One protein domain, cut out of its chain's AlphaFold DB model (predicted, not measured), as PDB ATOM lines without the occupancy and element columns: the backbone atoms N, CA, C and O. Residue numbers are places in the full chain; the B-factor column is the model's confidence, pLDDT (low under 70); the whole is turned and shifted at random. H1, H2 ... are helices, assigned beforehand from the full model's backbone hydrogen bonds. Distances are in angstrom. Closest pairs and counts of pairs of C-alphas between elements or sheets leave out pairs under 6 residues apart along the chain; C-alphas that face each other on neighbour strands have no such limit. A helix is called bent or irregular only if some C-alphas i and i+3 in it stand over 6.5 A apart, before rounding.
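Overview. This is residues 12 to 103 of the 112 residues of an uncharacterized protein of Sulfitobacter mediterraneus (UniProt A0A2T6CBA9). One long, gently bent helix, H3, is crossed by a second gently bent helix, H1, and the short helix H2 bridges their ends on one side of the crossing, so that the three outline a triangle. Beyond the crossing, residues 76 to 103 stick out free, the last part of H3 followed by H4. The printed part has 92 residues with four named helices in the order H1, H2, H3, H4, and no named strand; its class is all helix. It is extended, with a radius of gyration of the C-alphas of 22.2 A, and a rod spanning 74 by 30 by 15 A.

Along the chain. Begin with H3, residues 49 to 85, assigned as one helix by its hydrogen bonds but bent: C-alphas 60 and 63 are 6.6 A apart. Find C-alpha 49 at (-50.914, -15.803, -12.073); arm H3a, residues 49 to 60, runs 16.1 A, and arm H3b, residues 63 to 85, runs 31.9 A. H1, residues 12 to 36, was likewise assigned as one helix and is bent, with C-alphas 25 and 28 6.5 A apart. From C-alpha 12 at (-21.464, -0.028, -19.915), arm H1a, residues 12 to 25, runs 19.7 A; H1b is residues 28 to 36. H2 is residues 40 to 45. H4, residues 90 to 101, runs 18.8 A to C-alpha 101 at (-25.956, 47.396, -26.896).

Arrangement. Look first at Ser 22 and Phe 67, the closest C-alphas of H1a and H3b, 5.4 A apart; these arms touch at a steep tilt of 56 degrees, opposite ways. H2 and H3a touch only at the corner, with C-alphas 44 and 51 closest at 5.1 A. H1b and H2 only just touch, with 3 pairs within 8 A, and only at the corner; C-alphas 34 and 41 are closest at 5.7 A. H1b and H3a are apart, as are H3b and H4. In H1a, H1b, H2, H3a and H3b every O i to N i+4 pair is within hydrogen-bond range; in H4, 6 of 8 are.

Size, cuts and confidence. The C-alphas of Gly 48 and Tyr 103 are the two farthest apart, 75.4 A. The printed part has no cut, and its three links are tight. Look for low confidence at residues 82 to 103, with pLDDT under 70.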
ATOM      1  N   VAL A  12     -20.779   0.788 -20.927       70.44
ATOM      2  CA  VAL A  12     -21.464  -0.028 -19.915       70.44
ATOM      3  C   VAL A  12     -22.069   0.810 -18.773       70.44
ATOM      4  O   VAL A  12     -23.185   0.532 -18.340       70.44
ATOM      5  N   ARG A  13     -21.392   1.862 -18.288       75.88
ATOM      6  CA  ARG A  13     -21.940   2.759 -17.245       75.88
ATOM      7  C   ARG A  13     -23.097   3.595 -17.776       75.88
ATOM      8  O   ARG A  13     -24.071   3.784 -17.054       75.88
ATOM      9  N   PHE A  14     -23.006   4.049 -19.025       80.06
ATOM     10  CA  PHE A  14     -24.092   4.769 -19.685       80.06
ATOM     11  C   PHE A  14     -25.333   3.878 -19.800       80.06
ATOM     12  O   PHE A  14     -26.391   4.237 -19.291       80.06
ATOM     13  N   VAL A  15     -25.176   2.666 -20.344       85.94
ATOM     14  CA  VAL A  15     -26.260   1.673 -20.443       85.94
ATOM     15  C   VAL A  15     -26.867   1.367 -19.071       85.94
ATOM     16  O   VAL A  15     -28.088   1.376 -18.932       85.94
ATOM     17  N   ARG A  16     -26.042   1.163 -18.036       87.69
ATOM     18  CA  ARG A  16     -26.525   0.915 -16.668       87.69
ATOM     19  C   ARG A  16     -27.340   2.084 -16.117       87.69
ATOM     20  O   ARG A  16     -28.393   1.857 -15.531       87.69
ATOM     21  N   ASN A  17     -26.876   3.319 -16.290       87.50
ATOM     22  CA  ASN A  17     -27.590   4.499 -15.800       87.50
ATOM     23  C   ASN A  17     -28.924   4.685 -16.532       87.50
ATOM     24  O   ASN A  17     -29.937   4.941 -15.888       87.50
ATOM     25  N   VAL A  18     -28.943   4.483 -17.854       88.44
ATOM     26  CA  VAL A  18     -30.176   4.506 -18.653       88.44
ATOM     27  C   VAL A  18     -31.138   3.409 -18.197       88.44
ATOM     28  O   VAL A  18     -32.335   3.662 -18.073       88.44
ATOM     29  N   LEU A  19     -30.639   2.208 -17.892       90.25
ATOM     30  CA  LEU A  19     -31.460   1.110 -17.382       90.25
ATOM     31  C   LEU A  19     -32.077   1.444 -16.018       90.25
ATOM     32  O   LEU A  19     -33.283   1.290 -15.844       90.25
ATOM     33  N   LEU A  20     -31.280   1.953 -15.075       91.62
ATOM     34  CA  LEU A  20     -31.767   2.377 -13.758       91.62
ATOM     35  C   LEU A  20     -32.790   3.512 -13.870       91.62
ATOM     36  O   LEU A  20     -33.826   3.471 -13.212       91.62
ATOM     37  N   PHE A  21     -32.535   4.490 -14.739       92.00
ATOM     38  CA  PHE A  21     -33.473   5.578 -14.999       92.00
ATOM     39  C   PHE A  21     -34.778   5.064 -15.618       92.00
ATOM     40  O   PHE A  21     -35.856   5.490 -15.222       92.00
ATOM     41  N   SER A  22     -34.698   4.101 -16.538       90.44
ATOM     42  CA  SER A  22     -35.873   3.481 -17.165       90.44
ATOM     43  C   SER A  22     -36.715   2.699 -16.160       90.44
ATOM     44  O   SER A  22     -37.940   2.796 -16.182       90.44
ATOM     45  N   LEU A  23     -36.070   1.979 -15.237       93.69
ATOM     46  CA  LEU A  23     -36.752   1.323 -14.120       93.69
ATOM     47  C   LEU A  23     -37.435   2.346 -13.208       93.69
ATOM     48  O   LEU A  23     -38.605   2.175 -12.881       93.69
ATOM     49  N   ALA A  24     -36.744   3.428 -12.844       93.06
ATOM     50  CA  ALA A  24     -37.319   4.488 -12.018       93.06
ATOM     51  C   ALA A  24     -38.504   5.187 -12.710       93.06
ATOM     52  O   ALA A  24     -39.520   5.440 -12.068       93.06
ATOM     53  N   ALA A  25     -38.407   5.442 -14.019       91.50
ATOM     54  CA  ALA A  25     -39.463   6.063 -14.818       91.50
ATOM     55  C   ALA A  25     -40.718   5.182 -14.942       91.50
ATOM     56  O   ALA A  25     -41.827   5.704 -15.053       91.50
ATOM     57  N   LEU A  26     -40.568   3.855 -14.884       91.94
ATOM     58  CA  LEU A  26     -41.699   2.927 -14.892       91.94
ATOM     59  C   LEU A  26     -42.517   2.981 -13.599       91.94
ATOM     60  O   LEU A  26     -43.732   2.831 -13.663       91.94
ATOM     61  N   ILE A  27     -41.893   3.210 -12.440       92.19
ATOM     62  CA  ILE A  27     -42.573   3.171 -11.133       92.19
ATOM     63  C   ILE A  27     -43.826   4.068 -11.083       92.19
ATOM     64  O   ILE A  27     -44.899   3.534 -10.797       92.19
ATOM     65  N   PRO A  28     -43.761   5.384 -11.375       93.56
ATOM     66  CA  PRO A  28     -44.943   6.243 -11.289       93.56
ATOM     67  C   PRO A  28     -46.017   5.873 -12.320       93.56
ATOM     68  O   PRO A  28     -47.205   5.933 -12.011       93.56
ATOM     69  N   VAL A  29     -45.618   5.439 -13.521       92.31
ATOM     70  CA  VAL A  29     -46.552   5.035 -14.585       92.31
ATOM     71  C   VAL A  29     -47.301   3.761 -14.199       92.31
ATOM     72  O   VAL A  29     -48.521   3.694 -14.328       92.31
ATOM     73  N   LEU A  30     -46.586   2.756 -13.687       91.81
ATOM     74  CA  LEU A  30     -47.180   1.501 -13.232       91.81
ATOM     75  C   LEU A  30     -48.058   1.713 -11.999       91.81
ATOM     76  O   LEU A  30     -49.132   1.126 -11.913       91.81
ATOM     77  N   PHE A  31     -47.635   2.574 -11.075       92.25
ATOM     78  CA  PHE A  31     -48.440   2.935  -9.913       92.25
ATOM     79  C   PHE A  31     -49.770   3.573 -10.330       92.25
ATOM     80  O   PHE A  31     -50.833   3.137  -9.889       92.25
ATOM     81  N   LEU A  32     -49.721   4.547 -11.245       94.00
ATOM     82  CA  LEU A  32     -50.917   5.193 -11.779       94.00
ATOM     83  C   LEU A  32     -51.823   4.193 -12.514       94.00
ATOM     84  O   LEU A  32     -53.035   4.199 -12.306       94.00
ATOM     85  N   TYR A  33     -51.243   3.300 -13.319       90.75
ATOM     86  CA  TYR A  33     -51.984   2.239 -14.004       90.75
ATOM     87  C   TYR A  33     -52.743   1.336 -13.022       90.75
ATOM     88  O   TYR A  33     -53.919   1.051 -13.234       90.75
ATOM     89  N   VAL A  34     -52.098   0.921 -11.928       91.38
ATOM     90  CA  VAL A  34     -52.729   0.072 -10.905       91.38
ATOM     91  C   VAL A  34     -53.854   0.804 -10.176       91.38
ATOM     92  O   VAL A  34     -54.888   0.194  -9.910       91.38
ATOM     93  N   LEU A  35     -53.687   2.097  -9.884       90.62
ATOM     94  CA  LEU A  35     -54.732   2.911  -9.256       90.62
ATOM     95  C   LEU A  35     -55.958   3.104 -10.156       90.62
ATOM     96  O   LEU A  35     -57.086   3.080  -9.671       90.62
ATOM     97  N   LEU A  36     -55.737   3.296 -11.455       92.19
ATOM     98  CA  LEU A  36     -56.804   3.503 -12.437       92.19
ATOM     99  C   LEU A  36     -57.528   2.206 -12.821       92.19
ATOM    100  O   LEU A  36     -58.612   2.273 -13.395       92.19
ATOM    101  N   ALA A  37     -56.943   1.041 -12.540       88.00
ATOM    102  CA  ALA A  37     -57.503  -0.258 -12.887       88.00
ATOM    103  C   ALA A  37     -58.301  -0.853 -11.701       88.00
ATOM    104  O   ALA A  37     -57.713  -1.450 -10.790       88.00
ATOM    105  N   PRO A  38     -59.644  -0.733 -11.682       84.31
ATOM    106  CA  PRO A  38     -60.463  -1.219 -10.572       84.31
ATOM    107  C   PRO A  38     -60.315  -2.735 -10.393       84.31
ATOM    108  O   PRO A  38     -60.356  -3.500 -11.352       84.31
ATOM    109  N   GLY A  39     -60.115  -3.177  -9.147       84.38
ATOM    110  CA  GLY A  39     -59.927  -4.594  -8.803       84.38
ATOM    111  C   GLY A  39     -58.573  -5.194  -9.211       84.38
ATOM    112  O   GLY A  39     -58.270  -6.328  -8.843       84.38
ATOM    113  N   PHE A  40     -57.722  -4.452  -9.924       86.56
ATOM    114  CA  PHE A  40     -56.408  -4.943 -10.334       86.56
ATOM    115  C   PHE A  40     -55.397  -4.917  -9.184       86.56
ATOM    116  O   PHE A  40     -54.646  -5.872  -9.004       86.56
ATOM    117  N   GLY A  41     -55.422  -3.870  -8.352       85.38
ATOM    118  CA  GLY A  41     -54.580  -3.789  -7.155       85.38
ATOM    119  C   GLY A  41     -54.820  -4.950  -6.183       85.38
ATOM    120  O   GLY A  41     -53.870  -5.577  -5.724       85.38
ATOM    121  N   SER A  42     -56.082  -5.313  -5.935       85.81
ATOM    122  CA  SER A  42     -56.422  -6.482  -5.115       85.81
ATOM    123  C   SER A  42     -56.018  -7.800  -5.786       85.81
ATOM    124  O   SER A  42     -55.510  -8.686  -5.104       85.81
ATOM    125  N   ALA A  43     -56.156  -7.921  -7.112       83.81
ATOM    126  CA  ALA A  43     -55.678  -9.087  -7.864       83.81
ATOM    127  C   ALA A  43     -54.142  -9.237  -7.855       83.81
ATOM    128  O   ALA A  43     -53.633 -10.356  -7.904       83.81
ATOM    129  N   LEU A  44     -53.397  -8.129  -7.777       86.69
ATOM    130  CA  LEU A  44     -51.942  -8.130  -7.604       86.69
ATOM    131  C   LEU A  44     -51.543  -8.538  -6.179       86.69
ATOM    132  O   LEU A  44     -50.640  -9.358  -6.015       86.69
ATOM    133  N   LEU A  45     -52.229  -7.998  -5.161       87.00
ATOM    134  CA  LEU A  45     -51.982  -8.298  -3.743       87.00
ATOM    135  C   LEU A  45     -52.373  -9.728  -3.357       87.00
ATOM    136  O   LEU A  45     -51.716 -10.327  -2.510       87.00
ATOM    137  N   GLY A  46     -53.404 -10.288  -3.996       83.75
ATOM    138  CA  GLY A  46     -53.839 -11.671  -3.787       83.75
ATOM    139  C   GLY A  46     -52.800 -12.718  -4.202       83.75
ATOM    140  O   GLY A  46     -52.931 -13.883  -3.838       83.75
ATOM    141  N   GLY A  47     -51.755 -12.303  -4.927       72.75
ATOM    142  CA  GLY A  47     -50.708 -13.190  -5.412       72.75
ATOM    143  C   GLY A  47     -51.211 -14.165  -6.480       72.75
ATOM    144  O   GLY A  47     -52.403 -14.404  -6.663       72.75
ATOM    145  N   GLY A  48     -50.280 -14.728  -7.250       84.25
ATOM    146  CA  GLY A  48     -50.590 -15.758  -8.242       84.25
ATOM    147  C   GLY A  48     -50.454 -15.301  -9.701       84.25
ATOM    148  O   GLY A  48     -49.650 -14.415 -10.010       84.25
ATOM    149  N   PRO A  49     -51.188 -15.929 -10.640       88.19
ATOM    150  CA  PRO A  49     -50.914 -15.803 -12.073       88.19
ATOM    151  C   PRO A  49     -51.027 -14.379 -12.636       88.19
ATOM    152  O   PRO A  49     -50.385 -14.069 -13.639       88.19
ATOM    153  N   ALA A  50     -51.839 -13.511 -12.026       87.19
ATOM    154  CA  ALA A  50     -51.993 -12.118 -12.447       87.19
ATOM    155  C   ALA A  50     -50.701 -11.309 -12.232       87.19
ATOM    156  O   ALA A  50     -50.223 -10.669 -13.169       87.19
ATOM    157  N   LEU A  51     -50.085 -11.419 -11.049       89.44
ATOM    158  CA  LEU A  51     -48.822 -10.749 -10.727       89.44
ATOM    159  C   LEU A  51     -47.683 -11.226 -11.633       89.44
ATOM    160  O   LEU A  51     -46.958 -10.410 -12.196       89.44
ATOM    161  N   GLY A  52     -47.563 -12.540 -11.837       90.94
ATOM    162  CA  GLY A  52     -46.534 -13.102 -12.716       90.94
ATOM    163  C   GLY A  52     -46.662 -12.615 -14.164       90.94
ATOM    164  O   GLY A  52     -45.664 -12.249 -14.785       90.94
ATOM    165  N   ARG A  53     -47.888 -12.544 -14.701       92.12
ATOM    166  CA  ARG A  53     -48.133 -12.008 -16.052       92.12
ATOM    167  C   ARG A  53     -47.849 -10.514 -16.139       92.12
ATOM    168  O   ARG A  53     -47.218 -10.101 -17.107       92.12
ATOM    169  N   PHE A  54     -48.263  -9.739 -15.138       92.25
ATOM    170  CA  PHE A  54     -47.992  -8.305 -15.075       92.25
ATOM    171  C   PHE A  54     -46.488  -8.024 -15.054       92.25
ATOM    172  O   PHE A  54     -45.987  -7.306 -15.916       92.25
ATOM    173  N   LEU A  55     -45.738  -8.666 -14.153       92.44
ATOM    174  CA  LEU A  55     -44.283  -8.517 -14.085       92.44
ATOM    175  C   LEU A  55     -43.602  -8.962 -15.380       92.44
ATOM    176  O   LEU A  55     -42.718  -8.264 -15.875       92.44
ATOM    177  N   ARG A  56     -44.043 -10.078 -15.975       94.75
ATOM    178  CA  ARG A  56     -43.528 -10.522 -17.275       94.75
ATOM    179  C   ARG A  56     -43.795  -9.479 -18.358       94.75
ATOM    180  O   ARG A  56     -42.884  -9.160 -19.101       94.75
ATOM    181  N   GLN A  57     -45.000  -8.916 -18.425       94.19
ATOM    182  CA  GLN A  57     -45.357  -7.890 -19.405       94.19
ATOM    183  C   GLN A  57     -44.533  -6.612 -19.225       94.19
ATOM    184  O   GLN A  57     -44.048  -6.056 -20.213       94.19
ATOM    185  N   VAL A  58     -44.332  -6.172 -17.982       94.38
ATOM    186  CA  VAL A  58     -43.456  -5.041 -17.669       94.38
ATOM    187  C   VAL A  58     -42.026  -5.347 -18.113       94.38
ATOM    188  O   VAL A  58     -41.422  -4.519 -18.783       94.38
ATOM    189  N   ALA A  59     -41.499  -6.539 -17.828       93.75
ATOM    190  CA  ALA A  59     -40.128  -6.907 -18.174       93.75
ATOM    191  C   ALA A  59     -39.901  -7.124 -19.683       93.75
ATOM    192  O   ALA A  59     -38.843  -6.761 -20.187       93.75
ATOM    193  N   THR A  60     -40.863  -7.702 -20.412       94.88
ATOM    194  CA  THR A  60     -40.693  -8.058 -21.833       94.88
ATOM    195  C   THR A  60     -41.184  -6.994 -22.804       94.88
ATOM    196  O   THR A  60     -40.780  -7.016 -23.959       94.88
ATOM    197  N   ASN A  61     -42.062  -6.083 -22.373       93.50
ATOM    198  CA  ASN A  61     -42.616  -5.040 -23.241       93.50
ATOM    199  C   ASN A  61     -42.367  -3.640 -22.676       93.50
ATOM    200  O   ASN A  61     -41.791  -2.800 -23.361       93.50
ATOM    201  N   GLY A  62     -42.746  -3.390 -21.419       91.38
ATOM    202  CA  GLY A  62     -42.639  -2.054 -20.818       91.38
ATOM    203  C   GLY A  62     -41.195  -1.555 -20.713       91.38
ATOM    204  O   GLY A  62     -40.859  -0.484 -21.217       91.38
ATOM    205  N   LEU A  63     -40.326  -2.353 -20.095       93.94
ATOM    206  CA  LEU A  63     -38.928  -2.016 -19.855       93.94
ATOM    207  C   LEU A  63     -38.133  -1.835 -21.154       93.94
ATOM    208  O   LEU A  63     -37.472  -0.803 -21.257       93.94
ATOM    209  N   PRO A  64     -38.209  -2.727 -22.164       95.44
ATOM    210  CA  PRO A  64     -37.507  -2.520 -23.427       95.44
ATOM    211  C   PRO A  64     -37.913  -1.229 -24.139       95.44
ATOM    212  O   PRO A  64     -37.041  -0.488 -24.583       95.44
ATOM    213  N   VAL A  65     -39.213  -0.919 -24.207       94.94
ATOM    214  CA  VAL A  65     -39.702   0.292 -24.890       94.94
ATOM    215  C   VAL A  65     -39.185   1.554 -24.200       94.94
ATOM    216  O   VAL A  65     -38.588   2.415 -24.848       94.94
ATOM    217  N   VAL A  66     -39.353   1.646 -22.878       94.62
ATOM    218  CA  VAL A  66     -38.882   2.803 -22.100       94.62
ATOM    219  C   VAL A  66     -37.357   2.917 -22.162       94.62
ATOM    220  O   VAL A  66     -36.827   4.016 -22.323       94.62
ATOM    221  N   PHE A  67     -36.649   1.787 -22.104       93.56
ATOM    222  CA  PHE A  67     -35.197   1.745 -22.231       93.56
ATOM    223  C   PHE A  67     -34.718   2.278 -23.580       93.56
ATOM    224  O   PHE A  67     -33.810   3.103 -23.599       93.56
ATOM    225  N   VAL A  68     -35.325   1.862 -24.695       94.50
ATOM    226  CA  VAL A  68     -34.946   2.339 -26.036       94.50
ATOM    227  C   VAL A  68     -35.162   3.846 -26.157       94.50
ATOM    228  O   VAL A  68     -34.256   4.554 -26.594       94.50
ATOM    229  N   ILE A  69     -36.318   4.354 -25.718       94.56
ATOM    230  CA  ILE A  69     -36.627   5.790 -25.768       94.56
ATOM    231  C   ILE A  69     -35.621   6.589 -24.935       94.56
ATOM    232  O   ILE A  69     -35.047   7.567 -25.424       94.56
ATOM    233  N   ASN A  70     -35.361   6.163 -23.697       92.44
ATOM    234  CA  ASN A  70     -34.385   6.821 -22.834       92.44
ATOM    235  C   ASN A  70     -32.973   6.732 -23.417       92.44
ATOM    236  O   ASN A  70     -32.266   7.735 -23.446       92.44
ATOM    237  N   TYR A  71     -32.568   5.567 -23.924       88.06
ATOM    238  CA  TYR A  71     -31.252   5.369 -24.524       88.06
ATOM    239  C   TYR A  71     -31.035   6.326 -25.691       88.06
ATOM    240  O   TYR A  71     -30.055   7.065 -25.683       88.06
ATOM    241  N   VAL A  72     -31.964   6.366 -26.651       90.38
ATOM    242  CA  VAL A  72     -31.884   7.265 -27.810       90.38
ATOM    243  C   VAL A  72     -31.869   8.723 -27.355       90.38
ATOM    244  O   VAL A  72     -31.042   9.496 -27.832       90.38
ATOM    245  N   SER A  73     -32.714   9.095 -26.393       87.25
ATOM    246  CA  SER A  73     -32.797  10.476 -25.897       87.25
ATOM    247  C   SER A  73     -31.491  10.926 -25.237       87.25
ATOM    248  O   SER A  73     -30.936  11.961 -25.604       87.25
ATOM    249  N   PHE A  74     -30.955  10.134 -24.305       84.69
ATOM    250  CA  PHE A  74     -29.690  10.441 -23.636       84.69
ATOM    251  C   PHE A  74     -28.495  10.345 -24.588       84.69
ATOM    252  O   PHE A  74     -27.543  11.110 -24.443       84.69
ATOM    253  N   PHE A  75     -28.538   9.442 -25.569       84.50
ATOM    254  CA  PHE A  75     -27.492   9.308 -26.578       84.50
ATOM    255  C   PHE A  75     -27.446  10.544 -27.480       84.50
ATOM    256  O   PHE A  75     -26.390  11.154 -27.639       84.50
ATOM    257  N   LEU A  76     -28.596  10.970 -28.012       85.44
ATOM    258  CA  LEU A  76     -28.702  12.193 -28.808       85.44
ATOM    259  C   LEU A  76     -28.323  13.430 -27.993       85.44
ATOM    260  O   LEU A  76     -27.615  14.294 -28.505       85.44
ATOM    261  N   PHE A  77     -28.734  13.494 -26.726       80.94
ATOM    262  CA  PHE A  77     -28.340  14.567 -25.816       80.94
ATOM    263  C   PHE A  77     -26.817  14.628 -25.642       80.94
ATOM    264  O   PHE A  77     -26.227  15.693 -25.810       80.94
ATOM    265  N   ALA A  78     -26.167  13.489 -25.387       81.75
ATOM    266  CA  ALA A  78     -24.714  13.416 -25.264       81.75
ATOM    267  C   ALA A  78     -24.009  13.851 -26.563       81.75
ATOM    268  O   ALA A  78     -23.093  14.671 -26.519       81.75
ATOM    269  N   VAL A  79     -24.474  13.381 -27.728       78.69
ATOM    270  CA  VAL A  79     -23.930  13.773 -29.044       78.69
ATOM    271  C   VAL A  79     -24.112  15.273 -29.307       78.69
ATOM    272  O   VAL A  79     -23.184  15.943 -29.766       78.69
ATOM    273  N   ALA A  80     -25.286  15.829 -29.006       74.62
ATOM    274  CA  ALA A  80     -25.557  17.258 -29.153       74.62
ATOM    275  C   ALA A  80     -24.665  18.101 -28.228       74.62
ATOM    276  O   ALA A  80     -24.142  19.142 -28.640       74.62
ATOM    277  N   GLN A  81     -24.437  17.633 -27.000       74.00
ATOM    278  CA  GLN A  81     -23.597  18.311 -26.017       74.00
ATOM    279  C   GLN A  81     -22.113  18.281 -26.414       74.00
ATOM    280  O   GLN A  81     -21.439  19.300 -26.291       74.00
ATOM    281  N   GLN A  82     -21.621  17.190 -27.008       68.38
ATOM    282  CA  GLN A  82     -20.270  17.129 -27.586       68.38
ATOM    283  C   GLN A  82     -20.080  18.075 -28.773       68.38
ATOM    284  O   GLN A  82     -19.076  18.787 -28.848       68.38
ATOM    285  N   ARG A  83     -21.045  18.108 -29.703       61.88
ATOM    286  CA  ARG A  83     -21.011  19.039 -30.844       61.88
ATOM    287  C   ARG A  83     -21.041  20.493 -30.380       61.88
ATOM    288  O   ARG A  83     -20.394  21.340 -30.985       61.88
ATOM    289  N   THR A  84     -21.739  20.761 -29.279       57.22
ATOM    290  CA  THR A  84     -21.796  22.089 -28.664       57.22
ATOM    291  C   THR A  84     -20.509  22.420 -27.901       57.22
ATOM    292  O   THR A  84     -20.006  23.525 -28.040       57.22
ATOM    293  N   GLY A  85     -19.901  21.471 -27.185       50.97
ATOM    294  CA  GLY A  85     -18.634  21.658 -26.461       50.97
ATOM    295  C   GLY A  85     -17.403  21.860 -27.356       50.97
ATOM    296  O   GLY A  85     -16.422  22.454 -26.925       50.97
ATOM    297  N   ARG A  86     -17.461  21.451 -28.633       52.34
ATOM    298  CA  ARG A  86     -16.442  21.776 -29.655       52.34
ATOM    299  C   ARG A  86     -16.557  23.229 -30.170       52.34
ATOM    300  O   ARG A  86     -15.698  23.659 -30.939       52.34
ATOM    301  N   HIS A  87     -17.605  23.979 -29.793       50.50
ATOM    302  CA  HIS A  87     -17.846  25.349 -30.282       50.50
ATOM    303  C   HIS A  87     -18.575  26.318 -29.330       50.50
ATOM    304  O   HIS A  87     -18.985  27.398 -29.749       50.50
ATOM    305  N   ARG A  88     -18.750  25.987 -28.051       45.53
ATOM    306  CA  ARG A  88     -19.323  26.902 -27.063       45.53
ATOM    307  C   ARG A  88     -18.500  26.872 -25.796       45.53
ATOM    308  O   ARG A  88     -18.743  26.068 -24.906       45.53
ATOM    309  N   ASP A  89     -17.594  27.832 -25.727       47.66
ATOM    310  CA  ASP A  89     -17.408  28.585 -24.502       47.66
ATOM    311  C   ASP A  89     -18.705  29.406 -24.291       47.66
ATOM    312  O   ASP A  89     -18.974  30.338 -25.061       47.66
ATOM    313  N   PRO A  90     -19.598  29.033 -23.351       52.19
ATOM    314  CA  PRO A  90     -20.891  29.700 -23.155       52.19
ATOM    315  C   PRO A  90     -20.733  31.163 -22.715       52.19
ATOM    316  O   PRO A  90     -21.684  31.938 -22.789       52.19
ATOM    317  N   SER A  91     -19.524  31.547 -22.300       53.56
ATOM    318  CA  SER A  91     -19.159  32.915 -21.954       53.56
ATOM    319  C   SER A  91     -19.165  33.859 -23.165       53.56
ATOM    320  O   SER A  91     -19.490  35.034 -23.004       53.56
ATOM    321  N   MET A  92     -18.909  33.367 -24.388       52.38
ATOM    322  CA  MET A  92     -18.845  34.233 -25.574       52.38
ATOM    323  C   MET A  92     -20.231  34.705 -26.032       52.38
ATOM    324  O   MET A  92     -20.378  35.861 -26.416       52.38
ATOM    325  N   PHE A  93     -21.273  33.873 -25.926       54.38
ATOM    326  CA  PHE A  93     -22.633  34.293 -26.298       54.38
ATOM    327  C   PHE A  93     -23.202  35.350 -25.342       54.38
ATOM    328  O   PHE A  93     -23.902  36.252 -25.790       54.38
ATOM    329  N   VAL A  94     -22.835  35.304 -24.057       58.62
ATOM    330  CA  VAL A  94     -23.209  36.343 -23.080       58.62
ATOM    331  C   VAL A  94     -22.363  37.615 -23.262       58.62
ATOM    332  O   VAL A  94     -22.860  38.721 -23.055       58.62
ATOM    333  N   LEU A  95     -21.103  37.499 -23.708       53.50
ATOM    334  CA  LEU A  95     -20.254  38.662 -24.001       53.50
ATOM    335  C   LEU A  95     -20.650  39.391 -25.295       53.50
ATOM    336  O   LEU A  95     -20.523  40.612 -25.369       53.50
ATOM    337  N   VAL A  96     -21.099  38.654 -26.316       57.53
ATOM    338  CA  VAL A  96     -21.511  39.231 -27.606       57.53
ATOM    339  C   VAL A  96     -22.841  39.970 -27.479       57.53
ATOM    340  O   VAL A  96     -22.977  41.039 -28.069       57.53
ATOM    341  N   ASP A  97     -23.770  39.471 -26.659       56.69
ATOM    342  CA  ASP A  97     -25.036  40.166 -26.391       56.69
ATOM    343  C   ASP A  97     -24.785  41.507 -25.677       56.69
ATOM    344  O   ASP A  97     -25.244  42.558 -26.115       56.69
ATOM    345  N   LYS A  98     -23.882  41.525 -24.686       51.25
ATOM    346  CA  LYS A  98     -23.530  42.759 -23.965       51.25
ATOM    347  C   LYS A  98     -22.688  43.753 -24.781       51.25
ATOM    348  O   LYS A  98     -22.688  44.944 -24.480       51.25
ATOM    349  N   ARG A  99     -21.965  43.297 -25.815       48.41
ATOM    350  CA  ARG A  99     -21.176  44.171 -26.711       48.41
ATOM    351  C   ARG A  99     -21.994  44.829 -27.819       48.41
ATOM    352  O   ARG A  99     -21.464  45.729 -28.470       48.41
ATOM    353  N   ARG A 100     -23.230  44.391 -28.071       49.47
ATOM    354  CA  ARG A 100     -24.051  44.948 -29.156       49.47
ATOM    355  C   ARG A 100     -24.882  46.156 -28.724       49.47
ATOM    356  O   ARG A 100     -25.154  47.016 -29.556       49.47
ATOM    357  N   ASP A 101     -25.180  46.272 -27.434       55.03
ATOM    358  CA  ASP A 101     -25.956  47.396 -26.896       55.03
ATOM    359  C   ASP A 101     -25.114  48.659 -26.659       55.03
ATOM    360  O   ASP A 101     -25.620  49.771 -26.776       55.03
ATOM    361  N   GLY A 102     -23.803  48.523 -26.432       54.12
ATOM    362  CA  GLY A 102     -22.909  49.667 -26.194       54.12
ATOM    363  C   GLY A 102     -22.601  50.533 -27.424       54.12
ATOM    364  O   GLY A 102     -22.084  51.633 -27.271       54.12
ATOM    365  N   TYR A 103     -22.909  50.068 -28.642       53.66
ATOM    366  CA  TYR A 103     -22.670  50.845 -29.870       53.66
ATOM    367  C   TYR A 103     -23.896  51.655 -30.315       53.66
ATOM    368  O   TYR A 103     -23.773  52.553 -31.141       53.66
TER     369      TYR A 103